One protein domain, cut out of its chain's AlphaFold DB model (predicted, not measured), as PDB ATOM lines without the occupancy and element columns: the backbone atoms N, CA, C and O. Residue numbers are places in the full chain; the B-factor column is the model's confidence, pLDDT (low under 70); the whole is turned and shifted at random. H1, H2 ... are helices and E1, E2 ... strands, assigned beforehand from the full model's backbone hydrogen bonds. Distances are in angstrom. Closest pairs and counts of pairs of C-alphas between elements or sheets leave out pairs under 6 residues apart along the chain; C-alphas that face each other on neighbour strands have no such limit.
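What this domain is: This is residues 2 to 78 and 97 to 137 of the 283 residues of the protein "DNA-binding transcriptional MerR regulator" of Salana multivorans (UniProt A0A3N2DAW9). A long single helix, H5, sticks out like a handle from a small head of four short helices and loops. H5 packs on H4 near its first residues, and residues 112 to 137 stand free. In the head, H3 packs crosswise on H4, while H1 and H2 make a second crossed pair, with the short strand E1 close by. The printed part has 118 residues, with five named helices and one named strand in the order H1, H2, E1, H3, H4, H5, and its class is mostly helix. The whole is extended, with a radius of gyration of the C-alphas of 21.8 A and spans of 81 by 32 by 21 A.

How they stand to each other: The longest helix, H5, residues 97 to 133, touches H4, residues 68 to 74, with residues 99 to 103 alone. Their closest C-alphas are those of Val 74 and Glu 100, 4.9 A apart, and they run opposite ways at a steep tilt of 45 degrees. H4 also touches H3, residues 49 to 63, which meets it with residues 58 to 62 alone. The closest C-alphas of H3 and H4, those of Ile 58 and Ile 71, are 6.5 A apart, at a steep tilt of 61 degrees, opposite ways. H3 and H5 are apart. H1, residues 11 to 18, and H3 are near each other, with 6 pairs of C-alphas within 10 A. H1 touches H2, residues 22 to 30, with the closest C-alphas, those of Val 15 and Ser 22, 6.3 A apart; they run opposite ways at a steep tilt of 69 degrees, only just short of about perpendicular. E1, residues 45 to 47, pairs with no named strand, but residues 9 to 10 and residues 38 to 39 form short antiparallel pairings with it. The closest C-alphas of H1 and E1, those of Ile 11 and Arg 45, are 5.6 A apart. In H1, H2, H3, H4 and H5 every O i to N i+4 pair is within hydrogen-bond range.

Where its parts are: H5 is 53.2 A long, from C-alpha 97 at (133.404, 132.468, 159.021) to C-alpha 133 at (165.498, 103.637, 127.849). H3 measures 21.0 A, H2 12.2 A, H1 10.5 A, H4 9.8 A and E1 6.9 A from first to last C-alpha. H1 begins with C-alpha 11 at (159.321, 144.362, 166.911).

The domain as a whole: The two C-alphas farthest apart, those of Ser 2 and Ala 137, are 83.2 A apart. Residues 79 to 96 are not printed, and C-alphas 78 and 97 are 17.0 A apart across the cut. The link from H2 to E1 is long, with 14 residues. Mean pLDDT of the printed part is 74.1; 40 residues are under 70, among them residues 2 to 7, 97 to 104 and 131 to 137.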
ATOM      1  N   SER A   2     142.646 149.161 187.793       32.47
ATOM      2  CA  SER A   2     143.953 149.653 187.334       32.47
ATOM      3  C   SER A   2     144.328 149.323 185.892       32.47
ATOM      4  O   SER A   2     144.133 148.203 185.433       32.47
ATOM      5  N   ARG A   3     144.990 150.316 185.283       37.62
ATOM      6  CA  ARG A   3     146.164 150.269 184.394       37.62
ATOM      7  C   ARG A   3     146.988 148.977 184.582       37.62
ATOM      8  O   ARG A   3     147.988 148.993 185.287       37.62
ATOM      9  N   ARG A   4     146.531 147.844 184.036       40.53
ATOM     10  CA  ARG A   4     147.380 146.660 183.854       40.53
ATOM     11  C   ARG A   4     148.354 146.992 182.738       40.53
ATOM     12  O   ARG A   4     147.949 147.520 181.706       40.53
ATOM     13  N   ASP A   5     149.618 146.729 183.004       44.16
ATOM     14  CA  ASP A   5     150.744 146.945 182.116       44.16
ATOM     15  C   ASP A   5     150.438 146.413 180.711       44.16
ATOM     16  O   ASP A   5     150.269 145.213 180.503       44.16
ATOM     17  N   MET A   6     150.334 147.321 179.742       49.12
ATOM     18  CA  MET A   6     150.162 146.993 178.328       49.12
ATOM     19  C   MET A   6     151.533 146.554 177.791       49.12
ATOM     20  O   MET A   6     152.223 147.299 177.095       49.12
ATOM     21  N   VAL A   7     151.986 145.376 178.231       60.31
ATOM     22  CA  VAL A   7     153.271 144.780 177.851       60.31
ATOM     23  C   VAL A   7     153.147 144.279 176.416       60.31
ATOM     24  O   VAL A   7     152.833 143.125 176.160       60.31
ATOM     25  N   GLY A   8     153.342 145.188 175.463       72.25
ATOM     26  CA  GLY A   8     153.455 144.843 174.054       72.25
ATOM     27  C   GLY A   8     154.862 144.351 173.728       72.25
ATOM     28  O   GLY A   8     155.861 144.948 174.138       72.25
ATOM     29  N   TRP A   9     154.950 143.293 172.939       87.19
ATOM     30  CA  TRP A   9     156.185 142.738 172.401       87.19
ATOM     31  C   TRP A   9     156.810 143.726 171.421       87.19
ATOM     32  O   TRP A   9     156.161 144.129 170.455       87.19
ATOM     33  N   SER A  10     158.066 144.126 171.633       91.38
ATOM     34  CA  SER A  10     158.742 144.987 170.661       91.38
ATOM     35  C   SER A  10     158.929 144.240 169.339       91.38
ATOM     36  O   SER A  10     159.052 143.014 169.314       91.38
ATOM     37  N   ILE A  11     159.039 144.967 168.225       89.81
ATOM     38  CA  ILE A  11     159.321 144.362 166.911       89.81
ATOM     39  C   ILE A  11     160.537 143.416 166.939       89.81
ATOM     40  O   ILE A  11     160.556 142.426 166.216       89.81
ATOM     41  N   GLN A  12     161.535 143.683 167.789       88.81
ATOM     42  CA  GLN A  12     162.704 142.816 167.954       88.81
ATOM     43  C   GLN A  12     162.374 141.528 168.716       88.81
ATOM     44  O   GLN A  12     162.899 140.469 168.375       88.81
ATOM     45  N   ASP A  13     161.495 141.589 169.717       87.31
ATOM     46  CA  ASP A  13     161.031 140.401 170.441       87.31
ATOM     47  C   ASP A  13     160.232 139.477 169.517       87.31
ATOM     48  O   ASP A  13     160.450 138.264 169.516       87.31
ATOM     49  N   VAL A  14     159.368 140.059 168.678       86.44
ATOM     50  CA  VAL A  14     158.581 139.321 167.680       86.44
ATOM     51  C   VAL A  14     159.494 138.641 166.661       86.44
ATOM     52  O   VAL A  14     159.323 137.452 166.388       86.44
ATOM     53  N   VAL A  15     160.508 139.347 166.149       86.62
ATOM     54  CA  VAL A  15     161.499 138.782 165.212       86.62
ATOM     55  C   VAL A  15     162.213 137.580 165.823       86.62
ATOM     56  O   VAL A  15     162.290 136.530 165.189       86.62
ATOM     57  N   ARG A  16     162.694 137.699 167.070       79.69
ATOM     58  CA  ARG A  16     163.416 136.605 167.744       79.69
ATOM     59  C   ARG A  16     162.550 135.369 167.979       79.69
ATOM     60  O   ARG A  16     163.079 134.266 167.955       79.69
ATOM     61  N   ARG A  17     161.249 135.539 168.226       78.38
ATOM     62  CA  ARG A  17     160.337 134.431 168.559       78.38
ATOM     63  C   ARG A  17     159.706 133.756 167.348       78.38
ATOM     64  O   ARG A  17     159.397 132.575 167.418       78.38
ATOM     65  N   THR A  18     159.491 134.500 166.269       75.75
ATOM     66  CA  THR A  18     158.749 134.013 165.093       75.75
ATOM     67  C   THR A  18     159.642 133.754 163.883       75.75
ATOM     68  O   THR A  18     159.193 133.152 162.913       75.75
ATOM     69  N   GLY A  19     160.887 134.246 163.894       75.50
ATOM     70  CA  GLY A  19     161.790 134.191 162.741       75.50
ATOM     71  C   GLY A  19     161.400 135.134 161.594       75.50
ATOM     72  O   GLY A  19     162.112 135.221 160.595       75.50
ATOM     73  N   VAL A  20     160.296 135.880 161.720       85.81
ATOM     74  CA  VAL A  20     159.863 136.866 160.726       85.81
ATOM     75  C   VAL A  20     160.769 138.087 160.789       85.81
ATOM     76  O   VAL A  20     161.004 138.652 161.854       85.81
ATOM     77  N   THR A  21     161.267 138.547 159.640       86.75
ATOM     78  CA  THR A  21     162.171 139.705 159.609       86.75
ATOM     79  C   THR A  21     161.450 141.005 159.984       86.75
ATOM     80  O   THR A  21     160.273 141.203 159.667       86.75
ATOM     81  N   SER A  22     162.172 141.973 160.566       87.00
ATOM     82  CA  SER A  22     161.590 143.295 160.857       87.00
ATOM     83  C   SER A  22     161.124 144.020 159.589       87.00
ATOM     84  O   SER A  22     160.228 144.858 159.653       87.00
ATOM     85  N   ARG A  23     161.735 143.718 158.431       86.00
ATOM     86  CA  ARG A  23     161.311 144.236 157.123       86.00
ATOM     87  C   ARG A  23     159.927 143.705 156.757       86.00
ATOM     88  O   ARG A  23     159.089 144.492 156.335       86.00
ATOM     89  N   THR A  24     159.681 142.415 156.965       86.81
ATOM     90  CA  THR A  24     158.380 141.781 156.718       86.81
ATOM     91  C   THR A  24     157.297 142.354 157.630       86.81
ATOM     92  O   THR A  24     156.243 142.737 157.136       86.81
ATOM     93  N   LEU A  25     157.568 142.518 158.929       89.31
ATOM     94  CA  LEU A  25     156.603 143.120 159.866       89.31
ATOM     95  C   LEU A  25     156.257 144.572 159.495       89.31
ATOM     96  O   LEU A  25     155.091 144.952 159.516       89.31
ATOM     97  N   ARG A  26     157.252 145.374 159.085       90.56
ATOM     98  CA  ARG A  26     157.016 146.737 158.572       90.56
ATOM     99  C   ARG A  26     156.249 146.752 157.254       90.56
ATOM    100  O   ARG A  26     155.482 147.675 157.013       90.56
ATOM    101  N   HIS A  27     156.463 145.757 156.401       88.75
ATOM    102  CA  HIS A  27     155.691 145.621 155.176       88.75
ATOM    103  C   HIS A  27     154.226 145.293 155.482       88.75
ATOM    104  O   HIS A  27     153.350 145.933 154.912       88.75
ATOM    105  N   TYR A  28     153.955 144.373 156.415       92.75
ATOM    106  CA  TYR A  28     152.591 144.045 156.844       92.75
ATOM    107  C   TYR A  28     151.868 145.236 157.475       92.75
ATOM    108  O   TYR A  28     150.691 145.436 157.193       92.75
ATOM    109  N   ASP A  29     152.570 146.044 158.269       91.44
ATOM    110  CA  ASP A  29     152.083 147.334 158.771       91.44
ATOM    111  C   ASP A  29     151.711 148.275 157.607       91.44
ATOM    112  O   ASP A  29     150.572 148.722 157.502       91.44
ATOM    113  N   ALA A  30     152.627 148.478 156.651       87.31
ATOM    114  CA  ALA A  30     152.424 149.381 155.514       87.31
ATOM    115  C   ALA A  30     151.224 149.017 154.620       87.31
ATOM    116  O   ALA A  30     150.603 149.906 154.044       87.31
ATOM    117  N   ILE A  31     150.891 147.728 154.501       83.62
ATOM    118  CA  ILE A  31     149.728 147.253 153.732       83.62
ATOM    119  C   ILE A  31     148.472 147.047 154.605       83.62
ATOM    120  O   ILE A  31     147.487 146.477 154.137       83.62
ATOM    121  N   GLY A  32     148.502 147.452 155.882       85.50
ATOM    122  CA  GLY A  32     147.387 147.321 156.834       85.50
ATOM    123  C   GLY A  32     147.086 145.887 157.295       85.50
ATOM    124  O   GLY A  32     146.106 145.634 158.002       85.50
ATOM    125  N   LEU A  33     147.935 144.930 156.918       86.69
ATOM    126  CA  LEU A  33     147.765 143.514 157.227       86.69
ATOM    127  C   LEU A  33     148.123 143.187 158.681       86.69
ATOM    128  O   LEU A  33     147.507 142.304 159.268       86.69
ATOM    129  N   LEU A  34     149.091 143.890 159.268       89.88
ATOM    130  CA  LEU A  34     149.434 143.766 160.686       89.88
ATOM    131  C   LEU A  34     149.978 145.103 161.227       89.88
ATOM    132  O   LEU A  34     151.196 145.270 161.340       89.88
ATOM    133  N   PRO A  35     149.097 146.068 161.540       89.81
ATOM    134  CA  PRO A  35     149.504 147.305 162.191       89.81
ATOM    135  C   PRO A  35     150.025 147.017 163.612       89.81
ATOM    136  O   PRO A  35     149.567 146.064 164.250       89.81
ATOM    137  N   PRO A  36     150.987 147.806 164.123       91.69
ATOM    138  CA  PRO A  36     151.420 147.699 165.510       91.69
ATOM    139  C   PRO A  36     150.286 148.107 166.452       91.69
ATOM    140  O   PRO A  36     149.549 149.051 166.167       91.69
ATOM    141  N   SER A  37     150.187 147.444 167.601       90.81
ATOM    142  CA  SER A  37     149.210 147.790 168.638       90.81
ATOM    143  C   SER A  37     149.462 149.194 169.189       90.81
ATOM    144  O   SER A  37     148.526 149.937 169.470       90.81
ATOM    145  N   PHE A  38     150.735 149.589 169.303       88.38
ATOM    146  CA  PHE A  38     151.135 150.973 169.551       88.38
ATOM    147  C   PHE A  38     152.587 151.231 169.127       88.38
ATOM    148  O   PHE A  38     153.370 150.312 168.867       88.38
ATOM    149  N   VAL A  39     152.964 152.510 169.090       90.56
ATOM    150  CA  VAL A  39     154.343 152.957 168.865       90.56
ATOM    151  C   VAL A  39     154.826 153.691 170.117       90.56
ATOM    152  O   VAL A  39     154.227 154.681 170.526       90.56
ATOM    153  N   ALA A  40     155.885 153.183 170.748       87.56
ATOM    154  CA  ALA A  40     156.468 153.758 171.957       87.56
ATOM    155  C   ALA A  40     157.299 155.020 171.663       87.56
ATOM    156  O   ALA A  40     157.681 155.294 170.517       87.56
ATOM    157  N   ALA A  41     157.635 155.769 172.720       78.56
ATOM    158  CA  ALA A  41     158.574 156.886 172.637       78.56
ATOM    159  C   ALA A  41     159.908 156.411 172.026       78.56
ATOM    160  O   ALA A  41     160.489 155.426 172.478       78.56
ATOM    161  N   GLY A  42     160.359 157.076 170.958       80.56
ATOM    162  CA  GLY A  42     161.509 156.639 170.152       80.56
ATOM    163  C   GLY A  42     161.156 155.851 168.882       80.56
ATOM    164  O   GLY A  42     162.057 155.408 168.176       80.56
ATOM    165  N   GLY A  43     159.869 155.685 168.553       87.12
ATOM    166  CA  GLY A  43     159.429 155.110 167.273       87.12
ATOM    167  C   GLY A  43     159.446 153.577 167.218       87.12
ATOM    168  O   GLY A  43     159.335 152.988 166.138       87.12
ATOM    169  N   ILE A  44     159.592 152.914 168.369       88.44
ATOM    170  CA  ILE A  44     159.615 151.451 168.464       88.44
ATOM    171  C   ILE A  44     158.181 150.921 168.391       88.44
ATOM    172  O   ILE A  44     157.310 151.348 169.142       88.44
ATOM    173  N   ARG A  45     157.935 149.982 167.474       92.44
ATOM    174  CA  ARG A  45     156.638 149.315 167.301       92.44
ATOM    175  C   ARG A  45     156.468 148.195 168.321       92.44
ATOM    176  O   ARG A  45     157.391 147.388 168.478       92.44
ATOM    177  N   HIS A  46     155.292 148.129 168.934       91.50
ATOM    178  CA  HIS A  46     154.902 147.088 169.875       91.50
ATOM    179  C   HIS A  46     153.626 146.376 169.424       91.50
ATOM    180  O   HIS A  46     152.736 146.994 168.839       91.50
ATOM    181  N   TYR A  47     153.558 145.081 169.710       86.94
ATOM    182  CA  TYR A  47     152.473 144.178 169.336       86.94
ATOM    183  C   TYR A  47     151.955 143.493 170.600       86.94
ATOM    184  O   TYR A  47     152.741 142.911 171.340       86.94
ATOM    185  N   ASP A  48     150.665 143.601 170.879       82.94
ATOM    186  CA  ASP A  48     150.004 142.853 171.950       82.94
ATOM    187  C   ASP A  48     149.721 141.401 171.530       82.94
ATOM    188  O   ASP A  48     150.076 140.958 170.434       82.94
ATOM    189  N   ASP A  49     149.104 140.641 172.431       76.38
ATOM    190  CA  ASP A  49     148.813 139.228 172.203       76.38
ATOM    191  C   ASP A  49     147.833 139.014 171.033       76.38
ATOM    192  O   ASP A  49     148.014 138.077 170.254       76.38
ATOM    193  N   ASP A  50     146.865 139.913 170.825       75.12
ATOM    194  CA  ASP A  50     145.931 139.841 169.692       75.12
ATOM    195  C   ASP A  50     146.662 140.028 168.355       75.12
ATOM    196  O   ASP A  50     146.423 139.296 167.386       75.12
ATOM    197  N   ALA A  51     147.616 140.960 168.301       81.56
ATOM    198  CA  ALA A  51     148.479 141.132 167.143       81.56
ATOM    199  C   ALA A  51     149.375 139.904 166.898       81.56
ATOM    200  O   ALA A  51     149.613 139.543 165.741       81.56
ATOM    201  N   LEU A  52     149.838 139.214 167.947       81.00
ATOM    202  CA  LEU A  52     150.589 137.962 167.796       81.00
ATOM    203  C   LEU A  52     149.726 136.815 167.260       81.00
ATOM    204  O   LEU A  52     150.171 136.097 166.364       81.00
ATOM    205  N   VAL A  53     148.490 136.664 167.741       76.75
ATOM    206  CA  VAL A  53     147.535 135.672 167.212       76.75
ATOM    207  C   VAL A  53     147.233 135.959 165.739       76.75
ATOM    208  O   VAL A  53     147.231 135.052 164.901       76.75
ATOM    209  N   ARG A  54     147.052 137.237 165.385       82.94
ATOM    210  CA  ARG A  54     146.871 137.663 163.993       82.94
ATOM    211  C   ARG A  54     148.089 137.331 163.130       82.94
ATOM    212  O   ARG A  54     147.925 136.798 162.033       82.94
ATOM    213  N   LEU A  55     149.299 137.604 163.623       83.75
ATOM    214  CA  LEU A  55     150.547 137.254 162.944       83.75
ATOM    215  C   LEU A  55     150.657 135.742 162.724       83.75
ATOM    216  O   LEU A  55     150.976 135.322 161.616       83.75
ATOM    217  N   GLN A  56     150.343 134.925 163.731       78.25
ATOM    218  CA  GLN A  56     150.349 133.467 163.599       78.25
ATOM    219  C   GLN A  56     149.416 133.003 162.473       78.25
ATOM    220  O   GLN A  56     149.821 132.202 161.633       78.25
ATOM    221  N   ARG A  57     148.198 133.552 162.394       77.88
ATOM    222  CA  ARG A  57     147.241 133.224 161.326       77.88
ATOM    223  C   ARG A  57     147.732 133.656 159.941       77.88
ATOM    224  O   ARG A  57     147.593 132.897 158.988       77.88
ATOM    225  N   ILE A  58     148.352 134.835 159.829       82.69
ATOM    226  CA  ILE A  58     148.977 135.307 158.579       82.69
ATOM    227  C   ILE A  58     150.076 134.343 158.123       82.69
ATOM    228  O   ILE A  58     150.140 134.010 156.944       82.69
ATOM    229  N   LEU A  59     150.932 133.892 159.044       82.12
ATOM    230  CA  LEU A  59     152.028 132.978 158.722       82.12
ATOM    231  C   LEU A  59     151.514 131.602 158.297       82.12
ATOM    232  O   LEU A  59     151.976 131.097 157.284       82.12
ATOM    233  N   LEU A  60     150.514 131.054 158.993       73.62
ATOM    234  CA  LEU A  60     149.884 129.785 158.617       73.62
ATOM    235  C   LEU A  60     149.295 129.840 157.200       73.62
ATOM    236  O   LEU A  60     149.562 128.964 156.388       73.62
ATOM    237  N   LEU A  61     148.541 130.893 156.871       71.81
ATOM    238  CA  LEU A  61     147.948 131.045 155.536       71.81
ATOM    239  C   LEU A  61     149.006 131.315 154.453       71.81
ATOM    240  O   LEU A  61     148.868 130.855 153.323       71.81
ATOM    241  N   ARG A  62     150.085 132.031 154.785       79.56
ATOM    242  CA  ARG A  62     151.223 132.218 153.875       79.56
ATOM    243  C   ARG A  62     151.939 130.897 153.604       79.56
ATOM    244  O   ARG A  62     152.320 130.656 152.466       79.56
ATOM    245  N   ASP A  63     152.120 130.062 154.623       73.75
ATOM    246  CA  ASP A  63     152.772 128.756 154.487       73.75
ATOM    247  C   ASP A  63     151.923 127.776 153.666       73.75
ATOM    248  O   ASP A  63     152.476 126.919 152.984       73.75
ATOM    249  N   LEU A  64     150.598 127.957 153.651       65.31
ATOM    250  CA  LEU A  64     149.708 127.273 152.709       65.31
ATOM    251  C   LEU A  64     149.848 127.793 151.267       65.31
ATOM    252  O   LEU A  64     149.448 127.103 150.346       65.31
ATOM    253  N   GLY A  65     150.467 128.958 151.049       66.38
ATOM    254  CA  GLY A  65     150.715 129.524 149.719       66.38
ATOM    255  C   GLY A  65     149.764 130.654 149.322       66.38
ATOM    256  O   GLY A  65     149.786 131.106 148.177       66.38
ATOM    257  N   LEU A  66     148.933 131.159 150.241       68.38
ATOM    258  CA  LEU A  66     148.021 132.258 149.927       68.38
ATOM    259  C   LEU A  66     148.785 133.579 149.729       68.38
ATOM    260  O   LEU A  66     149.686 133.938 150.491       68.38
ATOM    261  N   SER A  67     148.362 134.365 148.734       79.06
ATOM    262  CA  SER A  67     148.884 135.722 148.530       79.06
ATOM    263  C   SER A  67     148.511 136.651 149.696       79.06
ATOM    264  O   SER A  67     147.437 136.522 150.287       79.06
ATOM    265  N   LEU A  68     149.345 137.658 149.991       80.25
ATOM    266  CA  LEU A  68     149.074 138.634 151.062       80.25
ATOM    267  C   LEU A  68     147.739 139.379 150.875       80.25
ATOM    268  O   LEU A  68     147.090 139.720 151.861       80.25
ATOM    269  N   ALA A  69     147.308 139.592 149.627       75.62
ATOM    270  CA  ALA A  69     146.015 140.197 149.319       75.62
ATOM    271  C   ALA A  69     144.848 139.288 149.740       75.62
ATOM    272  O   ALA A  69     143.893 139.752 150.364       75.62
ATOM    273  N   THR A  70     144.938 137.986 149.450       69.31
ATOM    274  CA  THR A  70     143.942 136.998 149.887       69.31
ATOM    275  C   THR A  70     143.941 136.862 151.407       69.31
ATOM    276  O   THR A  70     142.878 136.932 152.017       69.31
ATOM    277  N   ILE A  71     145.118 136.773 152.036       78.25
ATOM    278  CA  ILE A  71     145.250 136.730 153.501       78.25
ATOM    279  C   ILE A  71     144.606 137.971 154.133       78.25
ATOM    280  O   ILE A  71     143.887 137.859 155.122       78.25
ATOM    281  N   GLY A  72     144.787 139.153 153.534       78.19
ATOM    282  CA  GLY A  72     144.136 140.384 153.979       78.19
ATOM    283  C   GLY A  72     142.609 140.300 153.997       78.19
ATOM    284  O   GLY A  72     141.997 140.785 154.946       78.19
ATOM    285  N   ARG A  73     141.985 139.640 153.014       73.88
ATOM    286  CA  ARG A  73     140.527 139.420 153.001       73.88
ATOM    287  C   ARG A  73     140.071 138.433 154.082       73.88
ATOM    288  O   ARG A  73     139.039 138.656 154.704       73.88
ATOM    289  N   VAL A  74     140.859 137.388 154.345       69.50
ATOM    290  CA  VAL A  74     140.545 136.331 155.330       69.50
ATOM    291  C   VAL A  74     140.667 136.817 156.766       69.50
ATOM    292  O   VAL A  74     139.798 136.580 157.602       69.50
ATOM    293  N   VAL A  75     141.766 137.504 157.066       75.25
ATOM    294  CA  VAL A  75     142.098 137.917 158.434       75.25
ATOM    295  C   VAL A  75     141.438 139.262 158.786       75.25
ATOM    296  O   VAL A  75     141.625 139.769 159.888       75.25
ATOM    297  N   GLY A  76     140.640 139.839 157.877       66.94
ATOM    298  CA  GLY A  76     139.928 141.100 158.099       66.94
ATOM    299  C   GLY A  76     140.875 142.298 158.166       66.94
ATOM    300  O   GLY A  76     140.939 142.993 159.178       66.94
ATOM    301  N   SER A  77     141.657 142.520 157.106       60.47
ATOM    302  CA  SER A  77     142.498 143.711 156.966       60.47
ATOM    303  C   SER A  77     141.655 144.982 156.994       60.47
ATOM    304  O   SER A  77     140.654 145.089 156.291       60.47
ATOM    305  N   THR A  78     142.100 145.976 157.763       50.91
ATOM    306  CA  THR A  78     141.521 147.327 157.782       50.91
ATOM    307  C   THR A  78     141.883 148.136 156.533       50.91
ATOM    308  O   THR A  78     141.508 149.298 156.426       50.91
ATOM    309  N   ALA A  97     133.267 133.899 159.326       46.59
ATOM    310  CA  ALA A  97     133.404 132.468 159.021       46.59
ATOM    311  C   ALA A  97     133.169 132.130 157.536       46.59
ATOM    312  O   ALA A  97     133.778 131.198 157.006       46.59
ATOM    313  N   THR A  98     132.316 132.902 156.855       49.28
ATOM    314  CA  THR A  98     131.999 132.685 155.438       49.28
ATOM    315  C   THR A  98     133.169 133.105 154.539       49.28
ATOM    316  O   THR A  98     133.508 132.377 153.618       49.28
ATOM    317  N   SER A  99     133.891 134.185 154.878       67.94
ATOM    318  CA  SER A  99     135.017 134.689 154.071       67.94
ATOM    319  C   SER A  99     136.308 133.867 154.183       67.94
ATOM    320  O   SER A  99     137.077 133.794 153.225       67.94
ATOM    321  N   GLU A 100     136.577 133.247 155.336       61.03
ATOM    322  CA  GLU A 100     137.731 132.353 155.501       61.03
ATOM    323  C   GLU A 100     137.538 131.059 154.721       61.03
ATOM    324  O   GLU A 100     138.426 130.658 153.970       61.03
ATOM    325  N   THR A 101     136.365 130.442 154.867       67.81
ATOM    326  CA  THR A 101     136.030 129.211 154.150       67.81
ATOM    327  C   THR A 101     136.062 129.453 152.642       67.81
ATOM    328  O   THR A 101     136.703 128.694 151.930       67.81
ATOM    329  N   GLU A 102     135.479 130.551 152.150       67.81
ATOM    330  CA  GLU A 102     135.532 130.930 150.730       67.81
ATOM    331  C   GLU A 102     136.964 131.112 150.206       67.81
ATOM    332  O   GLU A 102     137.293 130.643 149.118       67.81
ATOM    333  N   ALA A 103     137.846 131.758 150.971       65.88
ATOM    334  CA  ALA A 103     139.227 131.962 150.542       65.88
ATOM    335  C   ALA A 103     140.064 130.678 150.567       65.88
ATOM    336  O   ALA A 103     140.922 130.499 149.703       65.88
ATOM    337  N   LEU A 104     139.829 129.798 151.545       69.81
ATOM    338  CA  LEU A 104     140.455 128.478 151.593       69.81
ATOM    339  C   LEU A 104     139.946 127.591 150.451       69.81
ATOM    340  O   LEU A 104     140.755 126.907 149.835       69.81
ATOM    341  N   THR A 105     138.656 127.661 150.110       73.12
ATOM    342  CA  THR A 105     138.081 126.973 148.944       73.12
ATOM    343  C   THR A 105     138.700 127.474 147.640       73.12
ATOM    344  O   THR A 105     139.212 126.670 146.871       73.12
ATOM    345  N   ALA A 106     138.766 128.790 147.420       66.81
ATOM    346  CA  ALA A 106     139.395 129.355 146.222       66.81
ATOM    347  C   ALA A 106     140.892 129.005 146.115       66.81
ATOM    348  O   ALA A 106     141.442 128.857 145.025       66.81
ATOM    349  N   HIS A 107     141.580 128.874 147.252       67.31
ATOM    350  CA  HIS A 107     142.968 128.432 147.269       67.31
ATOM    351  C   HIS A 107     143.110 126.934 146.979       67.31
ATOM    352  O   HIS A 107     144.006 126.552 146.232       67.31
ATOM    353  N   LEU A 108     142.219 126.098 147.522       77.06
ATOM    354  CA  LEU A 108     142.159 124.680 147.187       77.06
ATOM    355  C   LEU A 108     141.964 124.497 145.678       77.06
ATOM    356  O   LEU A 108     142.735 123.768 145.067       77.06
ATOM    357  N   GLU A 109     141.026 125.220 145.065       76.44
ATOM    358  CA  GLU A 109     140.811 125.194 143.612       76.44
ATOM    359  C   GLU A 109     142.092 125.541 142.832       76.44
ATOM    360  O   GLU A 109     142.454 124.842 141.884       76.44
ATOM    361  N   LEU A 110     142.834 126.571 143.257       69.69
ATOM    362  CA  LEU A 110     144.117 126.927 142.644       69.69
ATOM    363  C   LEU A 110     145.158 125.804 142.786       69.69
ATOM    364  O   LEU A 110     145.822 125.458 141.809       69.69
ATOM    365  N   LEU A 111     145.282 125.210 143.976       75.56
ATOM    366  CA  LEU A 111     146.191 124.087 144.217       75.56
ATOM    367  C   LEU A 111     145.825 122.863 143.368       75.56
ATOM    368  O   LEU A 111     146.708 122.141 142.912       75.56
ATOM    369  N   GLU A 112     144.539 122.616 143.121       81.44
ATOM    370  CA  GLU A 112     144.096 121.523 142.254       81.44
ATOM    371  C   GLU A 112     144.421 121.770 140.776       81.44
ATOM    372  O   GLU A 112     144.807 120.834 140.061       81.44
ATOM    373  N   VAL A 113     144.346 123.025 140.322       68.31
ATOM    374  CA  VAL A 113     144.828 123.434 138.994       68.31
ATOM    375  C   VAL A 113     146.343 123.237 138.888       68.31
ATOM    376  O   VAL A 113     146.819 122.636 137.920       68.31
ATOM    377  N   GLU A 114     147.110 123.670 139.893       70.25
ATOM    378  CA  GLU A 114     148.565 123.476 139.939       70.25
ATOM    379  C   GLU A 114     148.951 121.991 139.954       70.25
ATOM    380  O   GLU A 114     149.827 121.582 139.188       70.25
ATOM    381  N   ARG A 115     148.258 121.164 140.751       85.94
ATOM    382  CA  ARG A 115     148.420 119.700 140.770       85.94
ATOM    383  C   ARG A 115     148.232 119.117 139.376       85.94
ATOM    384  O   ARG A 115     149.099 118.396 138.895       85.94
ATOM    385  N   THR A 116     147.151 119.491 138.695       78.19
ATOM    386  CA  THR A 116     146.853 119.008 137.340       78.19
ATOM    387  C   THR A 116     147.957 119.388 136.347       78.19
ATOM    388  O   THR A 116     148.378 118.570 135.527       78.19
ATOM    389  N   ALA A 117     148.471 120.619 136.423       59.09
ATOM    390  CA  ALA A 117     149.577 121.064 135.580       59.09
ATOM    391  C   ALA A 117     150.881 120.297 135.873       59.09
ATOM    392  O   ALA A 117     151.603 119.921 134.944       59.09
ATOM    393  N   LEU A 118     151.183 120.039 137.148       77.00
ATOM    394  CA  LEU A 118     152.337 119.241 137.563       77.00
ATOM    395  C   LEU A 118     152.218 117.785 137.105       77.00
ATOM    396  O   LEU A 118     153.183 117.255 136.560       77.00
ATOM    397  N   ASP A 119     151.044 117.169 137.238       80.50
ATOM    398  CA  ASP A 119     150.793 115.796 136.790       80.50
ATOM    399  C   ASP A 119     151.045 115.639 135.285       80.50
ATOM    400  O   ASP A 119     151.699 114.683 134.858       80.50
ATOM    401  N   ARG A 120     150.621 116.618 134.471       64.38
ATOM    402  CA  ARG A 120     150.914 116.645 133.026       64.38
ATOM    403  C   ARG A 120     152.416 116.710 132.743       64.38
ATOM    404  O   ARG A 120     152.915 115.947 131.917       64.38
ATOM    405  N   ARG A 121     153.154 117.576 133.448       68.75
ATOM    406  CA  ARG A 121     154.620 117.690 133.307       68.75
ATOM    407  C   ARG A 121     155.328 116.402 133.726       68.75
ATOM    408  O   ARG A 121     156.224 115.946 133.022       68.75
ATOM    409  N   ILE A 122     154.901 115.784 134.828       80.56
ATOM    410  CA  ILE A 122     155.416 114.486 135.286       80.56
ATOM    411  C   ILE A 122     155.166 113.414 134.224       80.56
ATOM    412  O   ILE A 122     156.064 112.627 133.922       80.56
ATOM    413  N   ALA A 123     153.967 113.376 133.638       75.00
ATOM    414  CA  ALA A 123     153.633 112.426 132.585       75.00
ATOM    415  C   ALA A 123     154.509 112.615 131.337       75.00
ATOM    416  O   ALA A 123     154.986 111.622 130.792       75.00
ATOM    417  N   ALA A 124     154.758 113.858 130.915       57.62
ATOM    418  CA  ALA A 124     155.671 114.163 129.813       57.62
ATOM    419  C   ALA A 124     157.091 113.657 130.106       57.62
ATOM    420  O   ALA A 124     157.613 112.831 129.365       57.62
ATOM    421  N   VAL A 125     157.662 114.017 131.261       67.50
ATOM    422  CA  VAL A 125     159.007 113.566 131.661       67.50
ATOM    423  C   VAL A 125     159.106 112.038 131.715       67.50
ATOM    424  O   VAL A 125     160.081 111.463 131.235       67.50
ATOM    425  N   ARG A 126     158.093 111.348 132.258       79.00
ATOM    426  CA  ARG A 126     158.054 109.874 132.283       79.00
ATOM    427  C   ARG A 126     158.064 109.269 130.879       79.00
ATOM    428  O   ARG A 126     158.740 108.265 130.672       79.00
ATOM    429  N   ARG A 127     157.330 109.863 129.931       67.44
ATOM    430  CA  ARG A 127     157.347 109.441 128.521       67.44
ATOM    431  C   ARG A 127     158.739 109.619 127.915       67.44
ATOM    432  O   ARG A 127     159.243 108.677 127.314       67.44
ATOM    433  N   THR A 128     159.383 110.764 128.140       52.81
ATOM    434  CA  THR A 128     160.743 111.041 127.654       52.81
ATOM    435  C   THR A 128     161.769 110.045 128.200       52.81
ATOM    436  O   THR A 128     162.616 109.559 127.452       52.81
ATOM    437  N   ILE A 129     161.692 109.713 129.495       72.44
ATOM    438  CA  ILE A 129     162.577 108.716 130.119       72.44
ATOM    439  C   ILE A 129     162.393 107.353 129.447       72.44
ATOM    440  O   ILE A 129     163.375 106.769 128.996       72.44
ATOM    441  N   ARG A 130     161.145 106.891 129.302       70.62
ATOM    442  CA  ARG A 130     160.840 105.603 128.662       70.62
ATOM    443  C   ARG A 130     161.364 105.535 127.226       70.62
ATOM    444  O   ARG A 130     162.025 104.567 126.870       70.62
ATOM    445  N   ALA A 131     161.127 106.577 126.428       54.50
ATOM    446  CA  ALA A 131     161.597 106.636 125.044       54.50
ATOM    447  C   ALA A 131     163.126 106.486 124.949       54.50
ATOM    448  O   ALA A 131     163.625 105.762 124.090       54.50
ATOM    449  N   ARG A 132     163.867 107.110 125.876       52.16
ATOM    450  CA  ARG A 132     165.329 106.985 125.953       52.16
ATOM    451  C   ARG A 132     165.803 105.600 126.389       52.16
ATOM    452  O   ARG A 132     166.805 105.126 125.865       52.16
ATOM    453  N   GLU A 133     165.129 104.970 127.348       65.75
ATOM    454  CA  GLU A 133     165.498 103.637 127.849       65.75
ATOM    455  C   GLU A 133     165.246 102.532 126.815       65.75
ATOM    456  O   GLU A 133     166.023 101.586 126.716       65.75
ATOM    457  N   GLU A 134     164.194 102.667 126.009       63.44
ATOM    458  CA  GLU A 134     163.793 101.678 125.001       63.44
ATOM    459  C   GLU A 134     164.571 101.808 123.678       63.44
ATOM    460  O   GLU A 134     164.302 101.073 122.729       63.44
ATOM    461  N   GLY A 135     165.537 102.735 123.588       36.38
ATOM    462  CA  GLY A 135     166.325 102.971 122.371       36.38
ATOM    463  C   GLY A 135     165.486 103.450 121.182       36.38
ATOM    464  O   GLY A 135     165.958 103.429 120.045       36.38
ATOM    465  N   SER A 136     164.247 103.880 121.434       37.28
ATOM    466  CA  SER A 136     163.433 104.540 120.427       37.28
ATOM    467  C   SER A 136     164.016 105.926 120.195       37.28
ATOM    468  O   SER A 136     164.231 106.691 121.139       37.28
ATOM    469  N   ALA A 137     164.272 106.259 118.930       37.19
ATOM    470  CA  ALA A 137     164.509 107.638 118.535       37.19
ATOM    471  C   ALA A 137     163.407 108.523 119.146       37.19
ATOM    472  O   ALA A 137     162.291 108.053 119.378       37.19
TER     473      ALA A 137